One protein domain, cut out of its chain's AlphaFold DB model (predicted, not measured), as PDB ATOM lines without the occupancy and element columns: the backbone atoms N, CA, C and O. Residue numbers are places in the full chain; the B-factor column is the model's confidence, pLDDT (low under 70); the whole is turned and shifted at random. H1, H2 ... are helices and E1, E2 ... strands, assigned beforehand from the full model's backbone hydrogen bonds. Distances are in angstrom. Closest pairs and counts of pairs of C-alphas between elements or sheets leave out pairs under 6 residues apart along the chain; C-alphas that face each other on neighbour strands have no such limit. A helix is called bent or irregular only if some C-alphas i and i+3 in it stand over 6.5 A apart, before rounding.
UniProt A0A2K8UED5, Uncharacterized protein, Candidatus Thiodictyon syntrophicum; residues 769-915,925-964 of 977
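What this domain is: This is residues 769 to 915 and 925 to 964 of the 977 residues of an uncharacterized protein of Candidatus Thiodictyon syntrophicum (UniProt A0A2K8UED5). Two clusters of helices, H1 to H4 at one end and H6 to H9 at the other, are joined through H5, which packs between them near the middle. A tiny strand hairpin, E1 and E2, sits beside H7, with E2 the nearer strand. The printed part has 187 residues and is mostly helix, in the order H1 H2 H3 H4 E1 E2 H5 H6 H7 H8 H9; the two strands are antiparallel. It is compact, with a radius of gyration of the C-alphas of 16.4 A and spans of 43 by 38 by 30 A.

Where its parts are: H1, residues 769 to 779, begins with C-alpha 769 at (9.430, -22.843, 25.745). H2 is residues 785 to 799, 21.0 A long, and H3 is residues 809 to 819. H4, residues 830 to 843, is 19.0 A long and irregular: C-alphas 833 and 836 are 7.4 A apart. E1 is residues 854 to 856, E2 859 to 861, H5 863 to 871 and H6 877 to 885. H7, residues 897 to 911, measures 21.2 A; H8, residues 927 to 944, 25.3 A; H9, residues 949 to 964, 22.3 A, ending with C-alpha 964 at (-7.764, -40.082, 58.873).

How they stand to each other: H5 and H7 are the hubs, touching four helices each. H5 touches H3 at a shallow tilt of 26 degrees, the same way, closest at the C-alphas of Cys 814 and Leu 867, 5.1 A. Residues 831 to 836 of H4 touch H5, closest at C-alphas 832 and 871, 5.1 A. H1 touches H4, closest at C-alphas 778 and 831, 3.9 A, and H2, closest at C-alphas 773 and 786, 5.2 A. H5 touches H7, closest at C-alphas 865 and 906, 6.8 A. H6 and H7 form a helical hairpin, closest at C-alphas 877 and 907, 5.3 A. H8 touches H6 with residues 935 to 940 alone, closest at C-alphas 878 and 936, 4.2 A. H9 touches H7, closest at C-alphas 897 and 954, 5.0 A. In the hairpin of E1 and E2, N 854 and O 861 are 2.9 A apart, within hydrogen-bond range. The closest C-alphas of E2 and H7, 861 and 902, are 4.2 A apart. Each O i to N i+4 pair is within range in the helices other than H4, which has 8 of 10.

The domain as a whole: The C-alphas farthest apart, of Arg 823 and Pro 949, are 46.5 A apart. Residues 916 to 924 are not printed; C-alphas 915 and 925 across this cut are 9.3 A apart. The link from H6 to H7 is long. Mean pLDDT of the printed part is 79.2; 42 residues are under 70, among them 925 to 932 and 960 to 964.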
ATOM      1  N   TRP A 769      10.880 -22.725  25.882       87.25
ATOM      2  CA  TRP A 769       9.430 -22.843  25.745       87.25
ATOM      3  C   TRP A 769       8.635 -22.160  26.875       87.25
ATOM      4  O   TRP A 769       7.541 -21.662  26.624       87.25
ATOM      5  N   LEU A 770       9.152 -22.091  28.112       87.75
ATOM      6  CA  LEU A 770       8.478 -21.402  29.224       87.75
ATOM      7  C   LEU A 770       8.458 -19.887  29.008       87.75
ATOM      8  O   LEU A 770       7.437 -19.248  29.266       87.75
ATOM      9  N   GLY A 771       9.560 -19.317  28.512       87.56
ATOM     10  CA  GLY A 771       9.640 -17.900  28.160       87.56
ATOM     11  C   GLY A 771       8.671 -17.544  27.031       87.56
ATOM     12  O   GLY A 771       7.939 -16.560  27.137       87.56
ATOM     13  N   GLU A 772       8.600 -18.389  26.001       91.56
ATOM     14  CA  GLU A 772       7.668 -18.231  24.878       91.56
ATOM     15  C   GLU A 772       6.200 -18.338  25.317       91.56
ATOM     16  O   GLU A 772       5.375 -17.513  24.920       91.56
ATOM     17  N   VAL A 773       5.872 -19.294  26.192       92.69
ATOM     18  CA  VAL A 773       4.528 -19.434  26.775       92.69
ATOM     19  C   VAL A 773       4.161 -18.210  27.613       92.69
ATOM     20  O   VAL A 773       3.075 -17.664  27.446       92.69
ATOM     21  N   ILE A 774       5.052 -17.734  28.487       93.94
ATOM     22  CA  ILE A 774       4.806 -16.539  29.313       93.94
ATOM     23  C   ILE A 774       4.603 -15.301  28.431       93.94
ATOM     24  O   ILE A 774       3.693 -14.510  28.690       93.94
ATOM     25  N   ALA A 775       5.409 -15.145  27.377       92.44
ATOM     26  CA  ALA A 775       5.254 -14.061  26.415       92.44
ATOM     27  C   ALA A 775       3.904 -14.145  25.682       92.44
ATOM     28  O   ALA A 775       3.212 -13.134  25.566       92.44
ATOM     29  N   ALA A 776       3.487 -15.343  25.259       93.88
ATOM     30  CA  ALA A 776       2.190 -15.568  24.623       93.88
ATOM     31  C   ALA A 776       1.008 -15.258  25.561       93.88
ATOM     32  O   ALA A 776       0.055 -14.595  25.146       93.88
ATOM     33  N   LEU A 777       1.097 -15.669  26.834       95.00
ATOM     34  CA  LEU A 777       0.106 -15.356  27.871       95.00
ATOM     35  C   LEU A 777       0.005 -13.847  28.127       95.00
ATOM     36  O   LEU A 777      -1.097 -13.315  28.246       95.00
ATOM     37  N   ALA A 778       1.140 -13.144  28.189       93.56
ATOM     38  CA  ALA A 778       1.162 -11.694  28.366       93.56
ATOM     39  C   ALA A 778       0.631 -10.939  27.135       93.56
ATOM     40  O   ALA A 778      -0.018  -9.906  27.290       93.56
ATOM     41  N   ALA A 779       0.879 -11.453  25.929       94.19
ATOM     42  CA  ALA A 779       0.408 -10.860  24.679       94.19
ATOM     43  C   ALA A 779      -1.085 -11.106  24.398       94.19
ATOM     44  O   ALA A 779      -1.638 -10.478  23.499       94.19
ATOM     45  N   GLY A 780      -1.738 -12.017  25.128       92.31
ATOM     46  CA  GLY A 780      -3.129 -12.387  24.861       92.31
ATOM     47  C   GLY A 780      -3.322 -13.198  23.574       92.31
ATOM     48  O   GLY A 780      -4.380 -13.115  22.952       92.31
ATOM     49  N   ALA A 781      -2.289 -13.916  23.121       89.75
ATOM     50  CA  ALA A 781      -2.242 -14.532  21.795       89.75
ATOM     51  C   ALA A 781      -2.681 -16.009  21.819       89.75
ATOM     52  O   ALA A 781      -1.842 -16.908  21.797       89.75
ATOM     53  N   ASP A 782      -3.989 -16.274  21.821       78.06
ATOM     54  CA  ASP A 782      -4.560 -17.625  22.034       78.06
ATOM     55  C   ASP A 782      -4.182 -18.671  20.966       78.06
ATOM     56  O   ASP A 782      -4.269 -19.870  21.218       78.06
ATOM     57  N   GLY A 783      -3.750 -18.231  19.778       80.06
ATOM     58  CA  GLY A 783      -3.295 -19.085  18.671       80.06
ATOM     59  C   GLY A 783      -1.777 -19.285  18.597       80.06
ATOM     60  O   GLY A 783      -1.268 -19.735  17.574       80.06
ATOM     61  N   ASN A 784      -1.029 -18.891  19.631       92.00
ATOM     62  CA  ASN A 784       0.428 -18.975  19.622       92.00
ATOM     63  C   ASN A 784       0.914 -20.439  19.680       92.00
ATOM     64  O   ASN A 784       0.455 -21.226  20.512       92.00
ATOM     65  N   ALA A 785       1.893 -20.790  18.838       89.75
ATOM     66  CA  ALA A 785       2.481 -22.130  18.780       89.75
ATOM     67  C   ALA A 785       3.031 -22.616  20.136       89.75
ATOM     68  O   ALA A 785       2.936 -23.803  20.446       89.75
ATOM     69  N   ALA A 786       3.528 -21.711  20.984       91.44
ATOM     70  CA  ALA A 786       3.999 -22.038  22.327       91.44
ATOM     71  C   ALA A 786       2.860 -22.507  23.249       91.44
ATOM     72  O   ALA A 786       3.045 -23.437  24.032       91.44
ATOM     73  N   LEU A 787       1.660 -21.922  23.131       91.44
ATOM     74  CA  LEU A 787       0.480 -22.354  23.891       91.44
ATOM     75  C   LEU A 787      -0.058 -23.699  23.389       91.44
ATOM     76  O   LEU A 787      -0.447 -24.538  24.200       91.44
ATOM     77  N   ALA A 788       0.000 -23.947  22.076       88.31
ATOM     78  CA  ALA A 788      -0.271 -25.273  21.521       88.31
ATOM     79  C   ALA A 788       0.742 -26.318  22.033       88.31
ATOM     80  O   ALA A 788       0.356 -27.422  22.418       88.31
ATOM     81  N   GLY A 789       2.024 -25.950  22.128       89.62
ATOM     82  CA  GLY A 789       3.070 -26.785  22.721       89.62
ATOM     83  C   GLY A 789       2.863 -27.044  24.217       89.62
ATOM     84  O   GLY A 789       3.064 -28.168  24.676       89.62
ATOM     85  N   LEU A 790       2.406 -26.045  24.983       91.00
ATOM     86  CA  LEU A 790       1.990 -26.241  26.374       91.00
ATOM     87  C   LEU A 790       0.845 -27.256  26.449       91.00
ATOM     88  O   LEU A 790       0.949 -28.201  27.224       91.00
ATOM     89  N   ARG A 791      -0.201 -27.104  25.625       88.69
ATOM     90  CA  ARG A 791      -1.335 -28.042  25.577       88.69
ATOM     91  C   ARG A 791      -0.862 -29.478  25.335       88.69
ATOM     92  O   ARG A 791      -1.207 -30.362  26.108       88.69
ATOM     93  N   GLN A 792      -0.005 -29.695  24.335       87.81
ATOM     94  CA  GLN A 792       0.557 -31.017  24.031       87.81
ATOM     95  C   GLN A 792       1.372 -31.599  25.191       87.81
ATOM     96  O   GLN A 792       1.220 -32.771  25.517       87.81
ATOM     97  N   ARG A 793       2.223 -30.792  25.841       89.56
ATOM     98  CA  ARG A 793       3.017 -31.238  27.001       89.56
ATOM     99  C   ARG A 793       2.132 -31.626  28.175       89.56
ATOM    100  O   ARG A 793       2.431 -32.581  28.881       89.56
ATOM    101  N   VAL A 794       1.078 -30.855  28.396       87.06
ATOM    102  CA  VAL A 794       0.119 -31.096  29.463       87.06
ATOM    103  C   VAL A 794      -0.685 -32.375  29.175       87.06
ATOM    104  O   VAL A 794      -0.802 -33.208  30.068       87.06
ATOM    105  N   GLN A 795      -1.136 -32.590  27.934       84.69
ATOM    106  CA  GLN A 795      -1.794 -33.838  27.527       84.69
ATOM    107  C   GLN A 795      -0.859 -35.048  27.672       84.69
ATOM    108  O   GLN A 795      -1.229 -36.047  28.274       84.69
ATOM    109  N   ALA A 796       0.392 -34.928  27.222       83.94
ATOM    110  CA  ALA A 796       1.385 -35.989  27.369       83.94
ATOM    111  C   ALA A 796       1.676 -36.327  28.843       83.94
ATOM    112  O   ALA A 796       1.930 -37.483  29.167       83.94
ATOM    113  N   ALA A 797       1.632 -35.338  29.742       82.19
ATOM    114  CA  ALA A 797       1.767 -35.574  31.178       82.19
ATOM    115  C   ALA A 797       0.552 -36.320  31.759       82.19
ATOM    116  O   ALA A 797       0.733 -37.161  32.640       82.19
ATOM    117  N   ALA A 798      -0.655 -36.049  31.250       74.00
ATOM    118  CA  ALA A 798      -1.867 -36.777  31.621       74.00
ATOM    119  C   ALA A 798      -1.819 -38.244  31.157       74.00
ATOM    120  O   ALA A 798      -2.141 -39.142  31.931       74.00
ATOM    121  N   ASP A 799      -1.337 -38.496  29.937       77.38
ATOM    122  CA  ASP A 799      -1.257 -39.846  29.357       77.38
ATOM    123  C   ASP A 799      -0.196 -40.736  30.037       77.38
ATOM    124  O   ASP A 799      -0.279 -41.962  29.994       77.38
ATOM    125  N   GLN A 800       0.813 -40.133  30.676       73.56
ATOM    126  CA  GLN A 800       1.908 -40.848  31.345       73.56
ATOM    127  C   GLN A 800       1.577 -41.305  32.776       73.56
ATOM    128  O   GLN A 800       2.458 -41.834  33.456       73.56
ATOM    129  N   ASP A 801       0.345 -41.081  33.253       60.56
ATOM    130  CA  ASP A 801      -0.093 -41.354  34.636       60.56
ATOM    131  C   ASP A 801       0.873 -40.744  35.686       60.56
ATOM    132  O   ASP A 801       1.050 -41.228  36.811       60.56
ATOM    133  N   GLY A 802       1.565 -39.670  35.279       54.44
ATOM    134  CA  GLY A 802       2.701 -39.083  35.971       54.44
ATOM    135  C   GLY A 802       2.249 -38.337  37.216       54.44
ATOM    136  O   GLY A 802       1.818 -37.190  37.149       54.44
ATOM    137  N   ARG A 803       2.367 -38.982  38.380       60.03
ATOM    138  CA  ARG A 803       1.866 -38.435  39.651       60.03
ATOM    139  C   ARG A 803       2.738 -37.341  40.268       60.03
ATOM    140  O   ARG A 803       2.337 -36.783  41.280       60.03
ATOM    141  N   ASP A 804       3.899 -37.018  39.693       75.50
ATOM    142  CA  ASP A 804       4.813 -36.030  40.277       75.50
ATOM    143  C   ASP A 804       4.413 -34.586  39.932       75.50
ATOM    144  O   ASP A 804       4.631 -34.073  38.831       75.50
ATOM    145  N   ALA A 805       3.901 -33.876  40.937       75.69
ATOM    146  CA  ALA A 805       3.609 -32.450  40.847       75.69
ATOM    147  C   ALA A 805       4.817 -31.587  40.429       75.69
ATOM    148  O   ALA A 805       4.632 -30.495  39.884       75.69
ATOM    149  N   ARG A 806       6.061 -32.034  40.663       73.31
ATOM    150  CA  ARG A 806       7.274 -31.271  40.320       73.31
ATOM    151  C   ARG A 806       7.631 -31.342  38.840       73.31
ATOM    152  O   ARG A 806       8.311 -30.434  38.366       73.31
ATOM    153  N   SER A 807       7.201 -32.351  38.098       79.25
ATOM    154  CA  SER A 807       7.489 -32.454  36.663       79.25
ATOM    155  C   SER A 807       6.338 -31.943  35.792       79.25
ATOM    156  O   SER A 807       6.547 -31.656  34.616       79.25
ATOM    157  N   HIS A 808       5.151 -31.734  36.372       86.69
ATOM    158  CA  HIS A 808       3.973 -31.311  35.623       86.69
ATOM    159  C   HIS A 808       4.165 -29.942  34.925       86.69
ATOM    160  O   HIS A 808       4.524 -28.961  35.595       86.69
ATOM    161  N   PRO A 809       3.861 -29.804  33.616       90.00
ATOM    162  CA  PRO A 809       4.123 -28.573  32.862       90.00
ATOM    163  C   PRO A 809       3.436 -27.327  33.436       90.00
ATOM    164  O   PRO A 809       4.042 -26.258  33.481       90.00
ATOM    165  N   LEU A 810       2.211 -27.455  33.967       91.00
ATOM    166  CA  LEU A 810       1.524 -26.334  34.632       91.00
ATOM    167  C   LEU A 810       2.230 -25.887  35.924       91.00
ATOM    168  O   LEU A 810       2.247 -24.698  36.239       91.00
ATOM    169  N   MET A 811       2.864 -26.810  36.653       88.38
ATOM    170  CA  MET A 811       3.624 -26.487  37.867       88.38
ATOM    171  C   MET A 811       5.009 -25.913  37.544       88.38
ATOM    172  O   MET A 811       5.537 -25.091  38.297       88.38
ATOM    173  N   GLN A 812       5.613 -26.317  36.424       87.38
ATOM    174  CA  GLN A 812       6.815 -25.675  35.880       87.38
ATOM    175  C   GLN A 812       6.512 -24.236  35.440       87.38
ATOM    176  O   GLN A 812       7.203 -23.312  35.869       87.38
ATOM    177  N   LEU A 813       5.415 -24.028  34.705       91.56
ATOM    178  CA  LEU A 813       4.943 -22.702  34.308       91.56
ATOM    179  C   LEU A 813       4.602 -21.817  35.514       91.56
ATOM    180  O   LEU A 813       5.035 -20.669  35.571       91.56
ATOM    181  N   CYS A 814       3.892 -22.348  36.512       88.81
ATOM    182  CA  CYS A 814       3.598 -21.641  37.759       88.81
ATOM    183  C   CYS A 814       4.882 -21.141  38.448       88.81
ATOM    184  O   CYS A 814       4.960 -19.978  38.852       88.81
ATOM    185  N   ARG A 815       5.916 -21.989  38.538       83.50
ATOM    186  CA  ARG A 815       7.215 -21.606  39.115       83.50
ATOM    187  C   ARG A 815       7.934 -20.554  38.280       83.50
ATOM    188  O   ARG A 815       8.437 -19.597  38.860       83.50
ATOM    189  N   ALA A 816       7.929 -20.697  36.956       84.94
ATOM    190  CA  ALA A 816       8.521 -19.721  36.048       84.94
ATOM    191  C   ALA A 816       7.841 -18.350  36.171       84.94
ATOM    192  O   ALA A 816       8.525 -17.345  36.351       84.94
ATOM    193  N   ILE A 817       6.503 -18.305  36.206       85.81
ATOM    194  CA  ILE A 817       5.740 -17.070  36.440       85.81
ATOM    195  C   ILE A 817       6.112 -16.465  37.795       85.81
ATOM    196  O   ILE A 817       6.456 -15.288  37.866       85.81
ATOM    197  N   CYS A 818       6.119 -17.258  38.870       81.31
ATOM    198  CA  CYS A 818       6.520 -16.799  40.204       81.31
ATOM    199  C   CYS A 818       7.975 -16.304  40.290       81.31
ATOM    200  O   CYS A 818       8.299 -15.537  41.204       81.31
ATOM    201  N   ALA A 819       8.843 -16.727  39.371       78.31
ATOM    202  CA  ALA A 819      10.225 -16.273  39.270       78.31
ATOM    203  C   ALA A 819      10.378 -14.958  38.484       78.31
ATOM    204  O   ALA A 819      11.407 -14.300  38.615       78.31
ATOM    205  N   LEU A 820       9.360 -14.529  37.723       79.06
ATOM    206  CA  LEU A 820       9.430 -13.296  36.939       79.06
ATOM    207  C   LEU A 820       9.636 -12.049  37.823       79.06
ATOM    208  O   LEU A 820       9.092 -11.973  38.941       79.06
ATOM    209  N   PRO A 821      10.332 -11.016  37.307       77.94
ATOM    210  CA  PRO A 821      10.476  -9.735  37.985       77.94
ATOM    211  C   PRO A 821       9.118  -9.123  38.380       77.94
ATOM    212  O   PRO A 821       8.166  -9.192  37.598       77.94
ATOM    213  N   PRO A 822       9.006  -8.430  39.532       72.69
ATOM    214  CA  PRO A 822       7.745  -7.834  39.989       72.69
ATOM    215  C   PRO A 822       7.080  -6.905  38.969       72.69
ATOM    216  O   PRO A 822       5.858  -6.847  38.895       72.69
ATOM    217  N   ARG A 823       7.870  -6.210  38.136       79.38
ATOM    218  CA  ARG A 823       7.355  -5.347  37.056       79.38
ATOM    219  C   ARG A 823       6.517  -6.115  36.028       79.38
ATOM    220  O   ARG A 823       5.569  -5.552  35.498       79.38
ATOM    221  N   GLN A 824       6.845  -7.381  35.783       80.19
ATOM    222  CA  GLN A 824       6.128  -8.250  34.846       80.19
ATOM    223  C   GLN A 824       4.925  -8.954  35.500       80.19
ATOM    224  O   GLN A 824       4.002  -9.358  34.802       80.19
ATOM    225  N   ARG A 825       4.899  -9.039  36.838       84.44
ATOM    226  CA  ARG A 825       3.794  -9.584  37.650       84.44
ATOM    227  C   ARG A 825       2.922  -8.516  38.311       84.44
ATOM    228  O   ARG A 825       2.199  -8.810  39.263       84.44
ATOM    229  N   ARG A 826       3.010  -7.263  37.863       84.94
ATOM    230  CA  ARG A 826       2.152  -6.212  38.411       84.94
ATOM    231  C   ARG A 826       0.693  -6.610  38.227       84.94
ATOM    232  O   ARG A 826       0.336  -7.185  37.203       84.94
ATOM    233  N   ARG A 827      -0.136  -6.285  39.216       82.69
ATOM    234  CA  ARG A 827      -1.563  -6.637  39.232       82.69
ATOM    235  C   ARG A 827      -2.315  -6.101  38.009       82.69
ATOM    236  O   ARG A 827      -3.272  -6.712  37.558       82.69
ATOM    237  N   ASP A 828      -1.860  -4.980  37.465       85.06
ATOM    238  CA  ASP A 828      -2.356  -4.327  36.255       85.06
ATOM    239  C   ASP A 828      -1.529  -4.656  34.997       85.06
ATOM    240  O   ASP A 828      -1.844  -4.170  33.908       85.06
ATOM    241  N   GLY A 829      -0.480  -5.471  35.127       89.62
ATOM    242  CA  GLY A 829       0.419  -5.855  34.047       89.62
ATOM    243  C   GLY A 829      -0.226  -6.810  33.035       89.62
ATOM    244  O   GLY A 829      -1.185  -7.512  33.363       89.62
ATOM    245  N   PRO A 830       0.312  -6.876  31.804       90.31
ATOM    246  CA  PRO A 830      -0.279  -7.641  30.703       90.31
ATOM    247  C   PRO A 830      -0.423  -9.137  31.019       90.31
ATOM    248  O   PRO A 830      -1.451  -9.729  30.709       90.31
ATOM    249  N   LEU A 831       0.545  -9.733  31.727       92.81
ATOM    250  CA  LEU A 831       0.484 -11.138  32.138       92.81
ATOM    251  C   LEU A 831      -0.682 -11.435  33.090       92.81
ATOM    252  O   LEU A 831      -1.360 -12.437  32.915       92.81
ATOM    253  N   ILE A 832      -0.937 -10.576  34.079       92.00
ATOM    254  CA  ILE A 832      -2.053 -10.770  35.022       92.00
ATOM    255  C   ILE A 832      -3.389 -10.439  34.346       92.00
ATOM    256  O   ILE A 832      -4.375 -11.147  34.526       92.00
ATOM    257  N   ARG A 833      -3.412  -9.398  33.504       90.00
ATOM    258  CA  ARG A 833      -4.618  -8.945  32.800       90.00
ATOM    259  C   ARG A 833      -5.121  -9.954  31.765       90.00
ATOM    260  O   ARG A 833      -6.326 -10.166  31.673       90.00
ATOM    261  N   HIS A 834      -4.215 -10.541  30.985       92.25
ATOM    262  CA  HIS A 834      -4.558 -11.404  29.850       92.25
ATOM    263  C   HIS A 834      -4.274 -12.881  30.113       92.25
ATOM    264  O   HIS A 834      -4.945 -13.742  29.543       92.25
ATOM    265  N   GLY A 835      -3.312 -13.195  30.983       92.69
ATOM    266  CA  GLY A 835      -2.751 -14.537  31.088       92.69
ATOM    267  C   GLY A 835      -3.765 -15.596  31.493       92.69
ATOM    268  O   GLY A 835      -3.771 -16.660  30.886       92.69
ATOM    269  N   TRP A 836      -4.663 -15.322  32.447       93.06
ATOM    270  CA  TRP A 836      -5.677 -16.313  32.832       93.06
ATOM    271  C   TRP A 836      -6.649 -16.630  31.689       93.06
ATOM    272  O   TRP A 836      -6.812 -17.791  31.340       93.06
ATOM    273  N   GLN A 837      -7.235 -15.609  31.058       90.69
ATOM    274  CA  GLN A 837      -8.193 -15.785  29.955       90.69
ATOM    275  C   GLN A 837      -7.546 -16.434  28.722       90.69
ATOM    276  O   GLN A 837      -8.188 -17.183  27.988       90.69
ATOM    277  N   THR A 838      -6.270 -16.133  28.487       91.44
ATOM    278  CA  THR A 838      -5.486 -16.710  27.387       91.44
ATOM    279  C   THR A 838      -5.171 -18.170  27.663       91.44
ATOM    280  O   THR A 838      -5.362 -19.012  26.795       91.44
ATOM    281  N   LEU A 839      -4.749 -18.487  28.891       90.25
ATOM    282  CA  LEU A 839      -4.530 -19.860  29.326       90.25
ATOM    283  C   LEU A 839      -5.826 -20.669  29.244       90.25
ATOM    284  O   LEU A 839      -5.818 -21.744  28.660       90.25
ATOM    285  N   GLU A 840      -6.930 -20.138  29.772       87.75
ATOM    286  CA  GLU A 840      -8.251 -20.770  29.774       87.75
ATOM    287  C   GLU A 840      -8.738 -21.070  28.353       87.75
ATOM    288  O   GLU A 840      -9.187 -22.177  28.099       87.75
ATOM    289  N   ARG A 841      -8.560 -20.163  27.386       87.56
ATOM    290  CA  ARG A 841      -8.869 -20.443  25.969       87.56
ATOM    291  C   ARG A 841      -7.882 -21.421  25.328       87.56
ATOM    292  O   ARG A 841      -8.265 -22.244  24.498       87.56
ATOM    293  N   ALA A 842      -6.613 -21.354  25.725       85.31
ATOM    294  CA  ALA A 842      -5.569 -22.236  25.227       85.31
ATOM    295  C   ALA A 842      -5.681 -23.669  25.757       85.31
ATOM    296  O   ALA A 842      -5.157 -24.563  25.100       85.31
ATOM    297  N   ILE A 843      -6.357 -23.921  26.879       81.31
ATOM    298  CA  ILE A 843      -6.527 -25.278  27.424       81.31
ATOM    299  C   ILE A 843      -7.998 -25.726  27.481       81.31
ATOM    300  O   ILE A 843      -8.275 -26.900  27.315       81.31
ATOM    301  N   GLY A 844      -8.968 -24.825  27.609       68.56
ATOM    302  CA  GLY A 844     -10.388 -25.119  27.862       68.56
ATOM    303  C   GLY A 844     -11.209 -25.665  26.687       68.56
ATOM    304  O   GLY A 844     -12.427 -25.561  26.708       68.56
ATOM    305  N   GLY A 845     -10.579 -26.221  25.647       64.06
ATOM    306  CA  GLY A 845     -11.285 -26.821  24.502       64.06
ATOM    307  C   GLY A 845     -11.667 -28.294  24.688       64.06
ATOM    308  O   GLY A 845     -12.501 -28.810  23.952       64.06
ATOM    309  N   GLU A 846     -11.069 -28.973  25.662       59.78
ATOM    310  CA  GLU A 846     -11.298 -30.387  25.964       59.78
ATOM    311  C   GLU A 846     -11.406 -30.469  27.488       59.78
ATOM    312  O   GLU A 846     -10.454 -30.099  28.165       59.78
ATOM    313  N   GLY A 847     -12.534 -30.893  28.069       58.75
ATOM    314  CA  GLY A 847     -12.801 -30.870  29.527       58.75
ATOM    315  C   GLY A 847     -11.833 -31.671  30.431       58.75
ATOM    316  O   GLY A 847     -12.132 -31.933  31.592       58.75
ATOM    317  N   GLY A 848     -10.666 -32.073  29.921       65.88
ATOM    318  CA  GLY A 848      -9.637 -32.857  30.590       65.88
ATOM    319  C   GLY A 848      -8.745 -32.096  31.586       65.88
ATOM    320  O   GLY A 848      -8.108 -32.712  32.421       65.88
ATOM    321  N   TYR A 849      -8.686 -30.766  31.592       75.38
ATOM    322  CA  TYR A 849      -7.669 -30.072  32.412       75.38
ATOM    323  C   TYR A 849      -8.069 -29.912  33.893       75.38
ATOM    324  O   TYR A 849      -7.227 -29.623  34.746       75.38
ATOM    325  N   TYR A 850      -9.353 -30.111  34.209       78.62
ATOM    326  CA  TYR A 850      -9.909 -29.944  35.555       78.62
ATOM    327  C   TYR A 850      -9.838 -31.210  36.429       78.62
ATOM    328  O   TYR A 850      -9.992 -31.093  37.645       78.62
ATOM    329  N   HIS A 851      -9.579 -32.395  35.857       73.31
ATOM    330  CA  HIS A 851      -9.600 -33.679  36.584       73.31
ATOM    331  C   HIS A 851      -8.251 -34.099  37.194       73.31
ATOM    332  O   HIS A 851      -8.169 -35.126  37.868       73.31
ATOM    333  N   TRP A 852      -7.179 -33.327  36.993       75.06
ATOM    334  CA  TRP A 852      -5.826 -33.732  37.398       75.06
ATOM    335  C   TRP A 852      -5.525 -33.492  38.870       75.06
ATOM    336  O   TRP A 852      -4.922 -32.489  39.256       75.06
ATOM    337  N   ALA A 853      -5.907 -34.469  39.686       76.94
ATOM    338  CA  ALA A 853      -5.417 -34.640  41.043       76.94
ATOM    339  C   ALA A 853      -4.004 -35.258  41.019       76.94
ATOM    340  O   ALA A 853      -3.854 -36.472  40.884       76.94
ATOM    341  N   LEU A 854      -2.958 -34.435  41.152       77.44
ATOM    342  CA  LEU A 854      -1.577 -34.921  41.272       77.44
ATOM    343  C   LEU A 854      -1.244 -35.246  42.725       77.44
ATOM    344  O   LEU A 854      -1.587 -34.467  43.612       77.44
ATOM    345  N   LEU A 855      -0.518 -36.337  42.975       66.31
ATOM    346  CA  LEU A 855      -0.024 -36.663  44.315       66.31
ATOM    347  C   LEU A 855       1.249 -35.851  44.604       66.31
ATOM    348  O   LEU A 855       2.324 -36.153  44.094       66.31
ATOM    349  N   SER A 856       1.154 -34.820  45.442       68.12
ATOM    350  CA  SER A 856       2.342 -34.268  46.107       68.12
ATOM    351  C   SER A 856       2.723 -35.195  47.273       68.12
ATOM    352  O   SER A 856       1.818 -35.821  47.827       68.12
ATOM    353  N   PRO A 857       4.003 -35.264  47.701       61.75
ATOM    354  CA  PRO A 857       4.440 -36.112  48.819       61.75
ATOM    355  C   PRO A 857       3.601 -35.970  50.097       61.75
ATOM    356  O   PRO A 857       3.491 -36.925  50.855       61.75
ATOM    357  N   ASP A 858       2.980 -34.803  50.293       65.19
ATOM    358  CA  ASP A 858       2.236 -34.470  51.509       65.19
ATOM    359  C   ASP A 858       0.707 -34.405  51.322       65.19
ATOM    360  O   ASP A 858      -0.002 -34.335  52.319       65.19
ATOM    361  N   ARG A 859       0.190 -34.310  50.079       81.25
ATOM    362  CA  ARG A 859      -1.260 -34.232  49.756       81.25
ATOM    363  C   ARG A 859      -1.540 -34.177  48.244       81.25
ATOM    364  O   ARG A 859      -0.706 -33.671  47.492       81.25
ATOM    365  N   PRO A 860      -2.724 -34.592  47.769       85.50
ATOM    366  CA  PRO A 860      -3.132 -34.342  46.390       85.50
ATOM    367  C   PRO A 860      -3.333 -32.838  46.105       85.50
ATOM    368  O   PRO A 860      -3.812 -32.101  46.969       85.50
ATOM    369  N   ILE A 861      -2.986 -32.368  44.901       88.75
ATOM    370  CA  ILE A 861      -3.193 -30.978  44.447       88.75
ATOM    371  C   ILE A 861      -3.738 -30.903  43.010       88.75
ATOM    372  O   ILE A 861      -3.528 -31.808  42.207       88.75
ATOM    373  N   LEU A 862      -4.393 -29.789  42.682       91.88
ATOM    374  CA  LEU A 862      -4.882 -29.387  41.364       91.88
ATOM    375  C   LEU A 862      -3.926 -28.332  40.775       91.88
ATOM    376  O   LEU A 862      -3.978 -27.159  41.171       91.88
ATOM    377  N   PRO A 863      -3.065 -28.689  39.803       90.38
ATOM    378  CA  PRO A 863      -2.074 -27.775  39.226       90.38
ATOM    379  C   PRO A 863      -2.676 -26.493  38.657       90.38
ATOM    380  O   PRO A 863      -2.088 -25.414  38.761       90.38
ATOM    381  N   LEU A 864      -3.872 -26.602  38.076       91.25
ATOM    382  CA  LEU A 864      -4.551 -25.469  37.466       91.25
ATOM    383  C   LEU A 864      -4.974 -24.425  38.509       91.25
ATOM    384  O   LEU A 864      -4.886 -23.235  38.223       91.25
ATOM    385  N   LEU A 865      -5.327 -24.830  39.737       92.38
ATOM    386  CA  LEU A 865      -5.632 -23.893  40.827       92.38
ATOM    387  C   LEU A 865      -4.382 -23.110  41.248       92.38
ATOM    388  O   LEU A 865      -4.446 -21.900  41.455       92.38
ATOM    389  N   HIS A 866      -3.224 -23.771  41.321       89.69
ATOM    390  CA  HIS A 866      -1.952 -23.113  41.643       89.69
ATOM    391  C   HIS A 866      -1.552 -22.077  40.589       89.69
ATOM    392  O   HIS A 866      -1.111 -20.974  40.923       89.69
ATOM    393  N   LEU A 867      -1.729 -22.421  39.315       92.00
ATOM    394  CA  LEU A 867      -1.474 -21.506  38.211       92.00
ATOM    395  C   LEU A 867      -2.499 -20.358  38.181       92.00
ATOM    396  O   LEU A 867      -2.110 -19.206  37.980       92.00
ATOM    397  N   ALA A 868      -3.772 -20.642  38.482       90.94
ATOM    398  CA  ALA A 868      -4.818 -19.634  38.644       90.94
ATOM    399  C   ALA A 868      -4.465 -18.627  39.740       90.94
ATOM    400  O   ALA A 868      -4.544 -17.429  39.505       90.94
ATOM    401  N   ALA A 869      -3.994 -19.092  40.898       88.38
ATOM    402  CA  ALA A 869      -3.568 -18.218  41.991       88.38
ATOM    403  C   ALA A 869      -2.415 -17.277  41.583       88.38
ATOM    404  O   ALA A 869      -2.354 -16.138  42.040       88.38
ATOM    405  N   CYS A 870      -1.530 -17.716  40.678       88.12
ATOM    406  CA  CYS A 870      -0.438 -16.883  40.163       88.12
ATOM    407  C   CYS A 870      -0.910 -15.832  39.155       88.12
ATOM    408  O   CYS A 870      -0.387 -14.718  39.137       88.12
ATOM    409  N   LEU A 871      -1.869 -16.194  38.303       91.62
ATOM    410  CA  LEU A 871      -2.406 -15.324  37.254       91.62
ATOM    411  C   LEU A 871      -3.567 -14.448  37.744       91.62
ATOM    412  O   LEU A 871      -3.925 -13.493  37.064       91.62
ATOM    413  N   ARG A 872      -4.134 -14.753  38.919       87.88
ATOM    414  CA  ARG A 872      -5.264 -14.055  39.551       87.88
ATOM    415  C   ARG A 872      -5.010 -13.736  41.030       87.88
ATOM    416  O   ARG A 872      -5.763 -14.184  41.900       87.88
ATOM    417  N   PRO A 873      -3.962 -12.959  41.343       82.06
ATOM    418  CA  PRO A 873      -3.577 -12.676  42.724       82.06
ATOM    419  C   PRO A 873      -4.643 -11.892  43.511       82.06
ATOM    420  O   PRO A 873      -4.552 -11.788  44.731       82.06
ATOM    421  N   GLU A 874      -5.651 -11.317  42.845       78.56
ATOM    422  CA  GLU A 874      -6.773 -10.631  43.488       78.56
ATOM    423  C   GLU A 874      -7.790 -11.559  44.159       78.56
ATOM    424  O   GLU A 874      -8.595 -11.082  44.961       78.56
ATOM    425  N   ARG A 875      -7.791 -12.856  43.829       76.75
ATOM    426  CA  ARG A 875      -8.728 -13.826  44.402       76.75
ATOM    427  C   ARG A 875      -8.044 -14.653  45.481       76.75
ATOM    428  O   ARG A 875      -6.974 -15.212  45.266       76.75
ATOM    429  N   GLN A 876      -8.697 -14.773  46.635       80.00
ATOM    430  CA  GLN A 876      -8.265 -15.706  47.672       80.00
ATOM    431  C   GLN A 876      -8.452 -17.153  47.195       80.00
ATOM    432  O   GLN A 876      -9.322 -17.439  46.367       80.00
ATOM    433  N   ALA A 877      -7.663 -18.081  47.743       78.81
ATOM    434  CA  ALA A 877      -7.685 -19.488  47.341       78.81
ATOM    435  C   ALA A 877      -9.078 -20.133  47.471       78.81
ATOM    436  O   ALA A 877      -9.479 -20.876  46.582       78.81
ATOM    437  N   GLY A 878      -9.847 -19.795  48.517       74.50
ATOM    438  CA  GLY A 878     -11.231 -20.263  48.678       74.50
ATOM    439  C   GLY A 878     -12.166 -19.768  47.570       74.50
ATOM    440  O   GLY A 878     -12.945 -20.539  47.023       74.50
ATOM    441  N   THR A 879     -12.032 -18.506  47.147       79.56
ATOM    442  CA  THR A 879     -12.810 -17.949  46.026       79.56
ATOM    443  C   THR A 879     -12.455 -18.613  44.697       79.56
ATOM    444  O   THR A 879     -13.325 -18.807  43.850       79.56
ATOM    445  N   LEU A 880     -11.179 -18.957  44.493       84.44
ATOM    446  CA  LEU A 880     -10.767 -19.744  43.332       84.44
ATOM    447  C   LEU A 880     -11.364 -21.151  43.401       84.44
ATOM    448  O   LEU A 880     -11.942 -21.585  42.416       84.44
ATOM    449  N   ALA A 881     -11.320 -21.821  44.553       85.62
ATOM    450  CA  ALA A 881     -11.912 -23.148  44.707       85.62
ATOM    451  C   ALA A 881     -13.418 -23.169  44.403       85.62
ATOM    452  O   ALA A 881     -13.859 -24.010  43.621       85.62
ATOM    453  N   LEU A 882     -14.184 -22.194  44.907       81.12
ATOM    454  CA  LEU A 882     -15.592 -22.044  44.527       81.12
ATOM    455  C   LEU A 882     -15.761 -21.829  43.026       81.12
ATOM    456  O   LEU A 882     -16.610 -22.447  42.394       81.12
ATOM    457  N   TRP A 883     -14.945 -20.960  42.430       86.88
ATOM    458  CA  TRP A 883     -15.020 -20.715  40.994       86.88
ATOM    459  C   TRP A 883     -14.797 -22.003  40.184       86.88
ATOM    460  O   TRP A 883     -15.521 -22.219  39.217       86.88
ATOM    461  N   PHE A 884     -13.874 -22.876  40.615       87.50
ATOM    462  CA  PHE A 884     -13.684 -24.212  40.038       87.50
ATOM    463  C   PHE A 884     -14.919 -25.108  40.236       87.50
ATOM    464  O   PHE A 884     -15.336 -25.755  39.281       87.50
ATOM    465  N   MET A 885     -15.544 -25.119  41.422       84.56
ATOM    466  CA  MET A 885     -16.771 -25.897  41.694       84.56
ATOM    467  C   MET A 885     -17.949 -25.525  40.788       84.56
ATOM    468  O   MET A 885     -18.816 -26.359  40.526       84.56
ATOM    469  N   TYR A 886     -17.988 -24.277  40.329       85.19
ATOM    470  CA  TYR A 886     -19.053 -23.757  39.478       85.19
ATOM    471  C   TYR A 886     -18.714 -23.775  37.982       85.19
ATOM    472  O   TYR A 886     -19.543 -23.349  37.176       85.19
ATOM    473  N   GLN A 887     -17.540 -24.282  37.583       86.31
ATOM    474  CA  GLN A 887     -17.260 -24.489  36.163       86.31
ATOM    475  C   GLN A 887     -18.106 -25.648  35.614       86.31
ATOM    476  O   GLN A 887     -18.124 -26.716  36.232       86.31
ATOM    477  N   PRO A 888     -18.769 -25.482  34.451       85.44
ATOM    478  CA  PRO A 888     -19.553 -26.548  33.824       85.44
ATOM    479  C   PRO A 888     -18.759 -27.849  33.644       85.44
ATOM    480  O   PRO A 888     -19.277 -28.929  33.920       85.44
ATOM    481  N   ASP A 889     -17.479 -27.739  33.285       84.38
ATOM    482  CA  ASP A 889     -16.587 -28.884  33.067       84.38
ATOM    483  C   ASP A 889     -16.233 -29.637  34.362       84.38
ATOM    484  O   ASP A 889     -15.869 -30.811  34.323       84.38
ATOM    485  N   CYS A 890     -16.382 -28.999  35.529       86.56
ATOM    486  CA  CYS A 890     -16.180 -29.631  36.833       86.56
ATOM    487  C   CYS A 890     -17.430 -30.356  37.348       86.56
ATOM    488  O   CYS A 890     -17.326 -31.129  38.300       86.56
ATOM    489  N   ALA A 891     -18.604 -30.146  36.742       85.38
ATOM    490  CA  ALA A 891     -19.850 -30.781  37.166       85.38
ATOM    491  C   ALA A 891     -19.755 -32.317  37.319       85.38
ATOM    492  O   ALA A 891     -20.186 -32.812  38.365       85.38
ATOM    493  N   PRO A 892     -19.172 -33.086  36.370       84.12
ATOM    494  CA  PRO A 892     -18.981 -34.526  36.563       84.12
ATOM    495  C   PRO A 892     -17.975 -34.852  37.680       84.12
ATOM    496  O   PRO A 892     -18.179 -35.810  38.425       84.12
ATOM    497  N   LEU A 893     -16.940 -34.023  37.851       84.69
ATOM    498  CA  LEU A 893     -15.837 -34.241  38.797       84.69
ATOM    499  C   LEU A 893     -16.238 -34.017  40.259       84.69
ATOM    500  O   LEU A 893     -15.657 -34.618  41.157       84.69
ATOM    501  N   ARG A 894     -17.279 -33.217  40.528       85.81
ATOM    502  CA  ARG A 894     -17.805 -32.994  41.892       85.81
ATOM    503  C   ARG A 894     -18.341 -34.259  42.565       85.81
ATOM    504  O   ARG A 894     -18.559 -34.263  43.776       85.81
ATOM    505  N   ARG A 895     -18.558 -35.334  41.805       81.88
ATOM    506  CA  ARG A 895     -18.936 -36.651  42.341       81.88
ATOM    507  C   ARG A 895     -17.725 -37.506  42.717       81.88
ATOM    508  O   ARG A 895     -17.901 -38.560  43.322       81.88
ATOM    509  N   GLU A 896     -16.513 -37.069  42.380       84.50
ATOM    510  CA  GLU A 896     -15.274 -37.807  42.606       84.50
ATOM    511  C   GLU A 896     -14.578 -37.350  43.902       84.50
ATOM    512  O   GLU A 896     -14.105 -36.213  43.987       84.50
ATOM    513  N   PRO A 897     -14.422 -38.225  44.916       80.69
ATOM    514  CA  PRO A 897     -13.755 -37.860  46.171       80.69
ATOM    515  C   PRO A 897     -12.301 -37.397  45.989       80.69
ATOM    516  O   PRO A 897     -11.839 -36.490  46.675       80.69
ATOM    517  N   ARG A 898     -11.573 -37.976  45.022       82.69
ATOM    518  CA  ARG A 898     -10.173 -37.611  44.734       82.69
ATOM    519  C   ARG A 898     -10.027 -36.182  44.223       82.69
ATOM    520  O   ARG A 898      -9.053 -35.511  44.557       82.69
ATOM    521  N   TRP A 899     -10.991 -35.720  43.432       88.81
ATOM    522  CA  TRP A 899     -11.009 -34.352  42.934       88.81
ATOM    523  C   TRP A 899     -11.220 -33.358  44.079       88.81
ATOM    524  O   TRP A 899     -10.466 -32.390  44.195       88.81
ATOM    525  N   TRP A 900     -12.153 -33.656  44.993       85.50
ATOM    526  CA  TRP A 900     -12.335 -32.881  46.221       85.50
ATOM    527  C   TRP A 900     -11.066 -32.844  47.071       85.50
ATOM    528  O   TRP A 900     -10.613 -31.757  47.425       85.50
ATOM    529  N   ALA A 901     -10.436 -33.995  47.323       83.81
ATOM    530  CA  ALA A 901      -9.189 -34.060  48.085       83.81
ATOM    531  C   ALA A 901      -8.087 -33.175  47.468       83.81
ATOM    532  O   ALA A 901      -7.407 -32.436  48.182       83.81
ATOM    533  N   ALA A 902      -7.950 -33.182  46.137       89.06
ATOM    534  CA  ALA A 902      -6.993 -32.336  45.426       89.06
ATOM    535  C   ALA A 902      -7.347 -30.840  45.479       89.06
ATOM    536  O   ALA A 902      -6.459 -29.994  45.637       89.06
ATOM    537  N   LEU A 903      -8.634 -30.493  45.370       89.31
ATOM    538  CA  LEU A 903      -9.119 -29.117  45.484       89.31
ATOM    539  C   LEU A 903      -8.779 -28.540  46.865       89.31
ATOM    540  O   LEU A 903      -8.163 -27.476  46.965       89.31
ATOM    541  N   ILE A 904      -9.092 -29.293  47.919       86.00
ATOM    542  CA  ILE A 904      -8.832 -28.935  49.318       86.00
ATOM    543  C   ILE A 904      -7.330 -28.849  49.578       86.00
ATOM    544  O   ILE A 904      -6.843 -27.849  50.109       86.00
ATOM    545  N   GLY A 905      -6.572 -29.857  49.137       86.44
ATOM    546  CA  GLY A 905      -5.117 -29.883  49.261       86.44
ATOM    547  C   GLY A 905      -4.451 -28.664  48.617       86.44
ATOM    548  O   GLY A 905      -3.511 -28.097  49.186       86.44
ATOM    549  N   SER A 906      -4.990 -28.183  47.494       90.38
ATOM    550  CA  SER A 906      -4.515 -26.965  46.824       90.38
ATOM    551  C   SER A 906      -4.850 -25.691  47.597       90.38
ATOM    552  O   SER A 906      -3.976 -24.838  47.760       90.38
ATOM    553  N   VAL A 907      -6.077 -25.562  48.121       87.06
ATOM    554  CA  VAL A 907      -6.476 -24.420  48.971       87.06
ATOM    555  C   VAL A 907      -5.588 -24.340  50.203       87.06
ATOM    556  O   VAL A 907      -5.059 -23.273  50.525       87.06
ATOM    557  N   LEU A 908      -5.362 -25.477  50.857       82.69
ATOM    558  CA  LEU A 908      -4.481 -25.552  52.012       82.69
ATOM    559  C   LEU A 908      -3.051 -25.173  51.626       82.69
ATOM    560  O   LEU A 908      -2.436 -24.359  52.303       82.69
ATOM    561  N   THR A 909      -2.527 -25.674  50.507       83.50
ATOM    562  CA  THR A 909      -1.160 -25.347  50.076       83.50
ATOM    563  C   THR A 909      -0.995 -23.856  49.760       83.50
ATOM    564  O   THR A 909       0.045 -23.284  50.084       83.50
ATOM    565  N   GLN A 910      -2.004 -23.211  49.171       82.44
ATOM    566  CA  GLN A 910      -1.987 -21.774  48.867       82.44
ATOM    567  C   GLN A 910      -2.175 -20.884  50.103       82.44
ATOM    568  O   GLN A 910      -1.721 -19.743  50.108       82.44
ATOM    569  N   THR A 911      -2.827 -21.391  51.151       78.00
ATOM    570  CA  THR A 911      -3.057 -20.647  52.403       78.00
ATOM    571  C   THR A 911      -2.004 -20.931  53.474       78.00
ATOM    572  O   THR A 911      -1.843 -20.124  54.387       78.00
ATOM    573  N   THR A 912      -1.255 -22.032  53.351       73.25
ATOM    574  CA  THR A 912      -0.193 -22.408  54.292       73.25
ATOM    575  C   THR A 912       0.963 -21.410  54.211       73.25
ATOM    576  O   THR A 912       1.529 -21.239  53.123       73.25
ATOM    577  N   PRO A 913       1.357 -20.780  55.336       60.38
ATOM    578  CA  PRO A 913       2.523 -19.910  55.384       60.38
ATOM    579  C   PRO A 913       3.765 -20.643  54.850       60.38
ATOM    580  O   PRO A 913       3.929 -21.831  55.139       60.38
ATOM    581  N   PRO A 914       4.662 -19.973  54.104       53.00
ATOM    582  CA  PRO A 914       5.879 -20.595  53.575       53.00
ATOM    583  C   PRO A 914       6.709 -21.314  54.652       53.00
ATOM    584  O   PRO A 914       7.285 -22.360  54.372       53.00
ATOM    585  N   ASP A 915       6.679 -20.787  55.880       48.16
ATOM    586  CA  ASP A 915       7.478 -21.222  57.031       48.16
ATOM    587  C   ASP A 915       6.901 -22.455  57.761       48.16
ATOM    588  O   ASP A 915       7.557 -23.023  58.627       48.16
ATOM    589  N   TRP A 925      -0.112 -21.053  63.077       50.34
ATOM    590  CA  TRP A 925      -0.345 -20.081  62.015       50.34
ATOM    591  C   TRP A 925      -0.500 -18.684  62.622       50.34
ATOM    592  O   TRP A 925      -1.129 -18.514  63.669       50.34
ATOM    593  N   CYS A 926       0.035 -17.652  61.964       57.34
ATOM    594  CA  CYS A 926      -0.272 -16.293  62.392       57.34
ATOM    595  C   CYS A 926      -1.781 -16.039  62.227       57.34
ATOM    596  O   CYS A 926      -2.402 -16.516  61.273       57.34
ATOM    597  N   ALA A 927      -2.377 -15.280  63.152       58.72
ATOM    598  CA  ALA A 927      -3.827 -15.070  63.197       58.72
ATOM    599  C   ALA A 927      -4.463 -14.652  61.846       58.72
ATOM    600  O   ALA A 927      -5.534 -15.169  61.530       58.72
ATOM    601  N   PRO A 928      -3.824 -13.812  60.998       52.50
ATOM    602  CA  PRO A 928      -4.368 -13.465  59.680       52.50
ATOM    603  C   PRO A 928      -4.376 -14.624  58.669       52.50
ATOM    604  O   PRO A 928      -5.328 -14.767  57.898       52.50
ATOM    605  N   ALA A 929      -3.338 -15.466  58.668       52.81
ATOM    606  CA  ALA A 929      -3.274 -16.635  57.791       52.81
ATOM    607  C   ALA A 929      -4.307 -17.684  58.220       52.81
ATOM    608  O   ALA A 929      -5.026 -18.223  57.381       52.81
ATOM    609  N   GLU A 930      -4.441 -17.908  59.530       67.75
ATOM    610  CA  GLU A 930      -5.432 -18.835  60.082       67.75
ATOM    611  C   GLU A 930      -6.866 -18.344  59.852       67.75
ATOM    612  O   GLU A 930      -7.762 -19.136  59.569       67.75
ATOM    613  N   ALA A 931      -7.101 -17.031  59.931       65.56
ATOM    614  CA  ALA A 931      -8.389 -16.439  59.581       65.56
ATOM    615  C   ALA A 931      -8.717 -16.634  58.091       65.56
ATOM    616  O   ALA A 931      -9.844 -16.990  57.759       65.56
ATOM    617  N   THR A 932      -7.732 -16.474  57.202       60.41
ATOM    618  CA  THR A 932      -7.912 -16.681  55.752       60.41
ATOM    619  C   THR A 932      -8.173 -18.151  55.420       60.41
ATOM    620  O   THR A 932      -9.045 -18.451  54.606       60.41
ATOM    621  N   ARG A 933      -7.469 -19.079  56.082       70.50
ATOM    622  CA  ARG A 933      -7.719 -20.523  55.973       70.50
ATOM    623  C   ARG A 933      -9.124 -20.880  56.430       70.50
ATOM    624  O   ARG A 933      -9.861 -21.499  55.671       70.50
ATOM    625  N   ARG A 934      -9.505 -20.463  57.642       72.00
ATOM    626  CA  ARG A 934     -10.834 -20.742  58.200       72.00
ATOM    627  C   ARG A 934     -11.940 -20.146  57.346       72.00
ATOM    628  O   ARG A 934     -12.910 -20.839  57.088       72.00
ATOM    629  N   ALA A 935     -11.771 -18.923  56.846       66.50
ATOM    630  CA  ALA A 935     -12.730 -18.318  55.927       66.50
ATOM    631  C   ALA A 935     -12.857 -19.118  54.622       66.50
ATOM    632  O   ALA A 935     -13.967 -19.343  54.156       66.50
ATOM    633  N   ALA A 936     -11.743 -19.591  54.050       64.38
ATOM    634  CA  ALA A 936     -11.764 -20.394  52.830       64.38
ATOM    635  C   ALA A 936     -12.421 -21.772  53.025       64.38
ATOM    636  O   ALA A 936     -13.157 -22.206  52.146       64.38
ATOM    637  N   LEU A 937     -12.180 -22.444  54.158       72.19
ATOM    638  CA  LEU A 937     -12.795 -23.740  54.468       72.19
ATOM    639  C   LEU A 937     -14.272 -23.589  54.851       72.19
ATOM    640  O   LEU A 937     -15.103 -24.302  54.310       72.19
ATOM    641  N   ALA A 938     -14.616 -22.591  55.672       71.12
ATOM    642  CA  ALA A 938     -16.003 -22.292  56.031       71.12
ATOM    643  C   ALA A 938     -16.856 -21.940  54.804       71.12
ATOM    644  O   ALA A 938     -18.032 -22.277  54.749       71.12
ATOM    645  N   LEU A 939     -16.260 -21.288  53.803       66.31
ATOM    646  CA  LEU A 939     -16.913 -21.006  52.528       66.31
ATOM    647  C   LEU A 939     -17.203 -22.296  51.735       66.31
ATOM    648  O   LEU A 939     -18.262 -22.410  51.131       66.31
ATOM    649  N   ILE A 940     -16.291 -23.273  51.754       67.19
ATOM    650  CA  ILE A 940     -16.494 -24.588  51.123       67.19
ATOM    651  C   ILE A 940     -17.550 -25.400  51.894       67.19
ATOM    652  O   ILE A 940     -18.406 -26.034  51.278       67.19
ATOM    653  N   ASP A 941     -17.533 -25.336  53.226       70.81
ATOM    654  CA  ASP A 941     -18.494 -26.029  54.091       70.81
ATOM    655  C   ASP A 941     -19.909 -25.444  54.000       70.81
ATOM    656  O   ASP A 941     -20.876 -26.201  53.966       70.81
ATOM    657  N   ALA A 942     -20.053 -24.120  53.917       70.88
ATOM    658  CA  ALA A 942     -21.354 -23.478  53.723       70.88
ATOM    659  C   ALA A 942     -21.978 -23.883  52.378       70.88
ATOM    660  O   ALA A 942     -23.174 -24.150  52.287       70.88
ATOM    661  N   GLU A 943     -21.155 -23.997  51.336       67.00
ATOM    662  CA  GLU A 943     -21.605 -24.441  50.017       67.00
ATOM    663  C   GLU A 943     -21.921 -25.946  49.983       67.00
ATOM    664  O   GLU A 943     -22.797 -26.353  49.224       67.00
ATOM    665  N   ARG A 944     -21.315 -26.777  50.850       72.81
ATOM    666  CA  ARG A 944     -21.673 -28.205  51.005       72.81
ATOM    667  C   ARG A 944     -23.158 -28.401  51.291       72.81
ATOM    668  O   ARG A 944     -23.740 -29.361  50.798       72.81
ATOM    669  N   GLU A 945     -23.757 -27.519  52.087       69.56
ATOM    670  CA  GLU A 945     -25.182 -27.591  52.439       69.56
ATOM    671  C   GLU A 945     -26.097 -27.253  51.253       69.56
ATOM    672  O   GLU A 945     -27.241 -27.702  51.213       69.56
ATOM    673  N   ALA A 946     -25.581 -26.516  50.266       69.06
ATOM    674  CA  ALA A 946     -26.270 -26.189  49.021       69.06
ATOM    675  C   ALA A 946     -26.001 -27.202  47.887       69.06
ATOM    676  O   ALA A 946     -26.679 -27.163  46.855       69.06
ATOM    677  N   LEU A 947     -25.030 -28.111  48.049       70.56
ATOM    678  CA  LEU A 947     -24.712 -29.130  47.050       70.56
ATOM    679  C   LEU A 947     -25.782 -30.236  46.998       70.56
ATOM    680  O   LEU A 947     -26.335 -30.631  48.027       70.56
ATOM    681  N   PRO A 948     -26.025 -30.835  45.817       76.69
ATOM    682  CA  PRO A 948     -26.807 -32.059  45.707       76.69
ATOM    683  C   PRO A 948     -26.271 -33.167  46.638       76.69
ATOM    684  O   PRO A 948     -25.050 -33.306  46.772       76.69
ATOM    685  N   PRO A 949     -27.132 -34.032  47.217       71.19
ATOM    686  CA  PRO A 949     -26.734 -34.998  48.249       71.19
ATOM    687  C   PRO A 949     -25.541 -35.896  47.887       71.19
ATOM    688  O   PRO A 949     -24.703 -36.192  48.736       71.19
ATOM    689  N   ALA A 950     -25.422 -36.310  46.621       64.94
ATOM    690  CA  ALA A 950     -24.312 -37.141  46.150       64.94
ATOM    691  C   ALA A 950     -22.958 -36.402  46.156       64.94
ATOM    692  O   ALA A 950     -21.927 -37.002  46.454       64.94
ATOM    693  N   GLU A 951     -22.960 -35.104  45.856       70.25
ATOM    694  CA  GLU A 951     -21.763 -34.253  45.830       70.25
ATOM    695  C   GLU A 951     -21.354 -33.865  47.261       70.25
ATOM    696  O   GLU A 951     -20.176 -33.952  47.611       70.25
ATOM    697  N   ALA A 952     -22.331 -33.567  48.128       66.81
ATOM    698  CA  ALA A 952     -22.104 -33.347  49.558       66.81
ATOM    699  C   ALA A 952     -21.495 -34.585  50.247       66.81
ATOM    700  O   ALA A 952     -20.583 -34.463  51.067       66.81
ATOM    701  N   MET A 953     -21.949 -35.787  49.871       65.31
ATOM    702  CA  MET A 953     -21.400 -37.056  50.358       65.31
ATOM    703  C   MET A 953     -19.955 -37.287  49.885       65.31
ATOM    704  O   MET A 953     -19.127 -37.766  50.659       65.31
ATOM    705  N   ALA A 954     -19.631 -36.948  48.631       66.00
ATOM    706  CA  ALA A 954     -18.269 -37.062  48.100       66.00
ATOM    707  C   ALA A 954     -17.296 -36.106  48.814       66.00
ATOM    708  O   ALA A 954     -16.195 -36.524  49.180       66.00
ATOM    709  N   LEU A 955     -17.730 -34.869  49.082       70.56
ATOM    710  CA  LEU A 955     -16.981 -33.892  49.875       70.56
ATOM    711  C   LEU A 955     -16.768 -34.376  51.319       70.56
ATOM    712  O   LEU A 955     -15.644 -34.336  51.817       70.56
ATOM    713  N   ALA A 956     -17.809 -34.899  51.973       68.81
ATOM    714  CA  ALA A 956     -17.702 -35.430  53.334       68.81
ATOM    715  C   ALA A 956     -16.699 -36.594  53.439       68.81
ATOM    716  O   ALA A 956     -15.940 -36.662  54.404       68.81
ATOM    717  N   ARG A 957     -16.649 -37.479  52.431       66.75
ATOM    718  CA  ARG A 957     -15.657 -38.567  52.360       66.75
ATOM    719  C   ARG A 957     -14.236 -38.042  52.181       66.75
ATOM    720  O   ARG A 957     -13.361 -38.448  52.928       66.75
ATOM    721  N   ALA A 958     -14.027 -37.102  51.258       65.44
ATOM    722  CA  ALA A 958     -12.713 -36.494  51.049       65.44
ATOM    723  C   ALA A 958     -12.189 -35.775  52.307       65.44
ATOM    724  O   ALA A 958     -10.990 -35.804  52.574       65.44
ATOM    725  N   TRP A 959     -13.084 -35.163  53.092       70.81
ATOM    726  CA  TRP A 959     -12.743 -34.578  54.392       70.81
ATOM    727  C   TRP A 959     -12.314 -35.638  55.405       70.81
ATOM    728  O   TRP A 959     -11.291 -35.474  56.061       70.81
ATOM    729  N   GLY A 960     -13.075 -36.733  55.501       63.00
ATOM    730  CA  GLY A 960     -12.751 -37.859  56.378       63.00
ATOM    731  C   GLY A 960     -11.419 -38.522  56.024       63.00
ATOM    732  O   GLY A 960     -10.636 -38.811  56.922       63.00
ATOM    733  N   ASP A 961     -11.130 -38.691  54.732       62.12
ATOM    734  CA  ASP A 961      -9.871 -39.274  54.257       62.12
ATOM    735  C   ASP A 961      -8.670 -38.387  54.642       62.12
ATOM    736  O   ASP A 961      -7.689 -38.885  55.192       62.12
ATOM    737  N   LEU A 962      -8.778 -37.062  54.455       57.44
ATOM    738  CA  LEU A 962      -7.738 -36.096  54.849       57.44
ATOM    739  C   LEU A 962      -7.520 -36.012  56.373       57.44
ATOM    740  O   LEU A 962      -6.412 -35.696  56.805       57.44
ATOM    741  N   ASP A 963      -8.556 -36.276  57.174       57.25
ATOM    742  CA  ASP A 963      -8.496 -36.287  58.646       57.25
ATOM    743  C   ASP A 963      -7.922 -37.617  59.185       57.25
ATOM    744  O   ASP A 963      -7.199 -37.649  60.182       57.25
ATOM    745  N   SER A 964      -8.181 -38.727  58.480       44.03
ATOM    746  CA  SER A 964      -7.764 -40.082  58.873       44.03
ATOM    747  C   SER A 964      -6.264 -40.371  58.720       44.03
ATOM    748  O   SER A 964      -5.747 -41.248  59.411       44.03
TER     749      SER A 964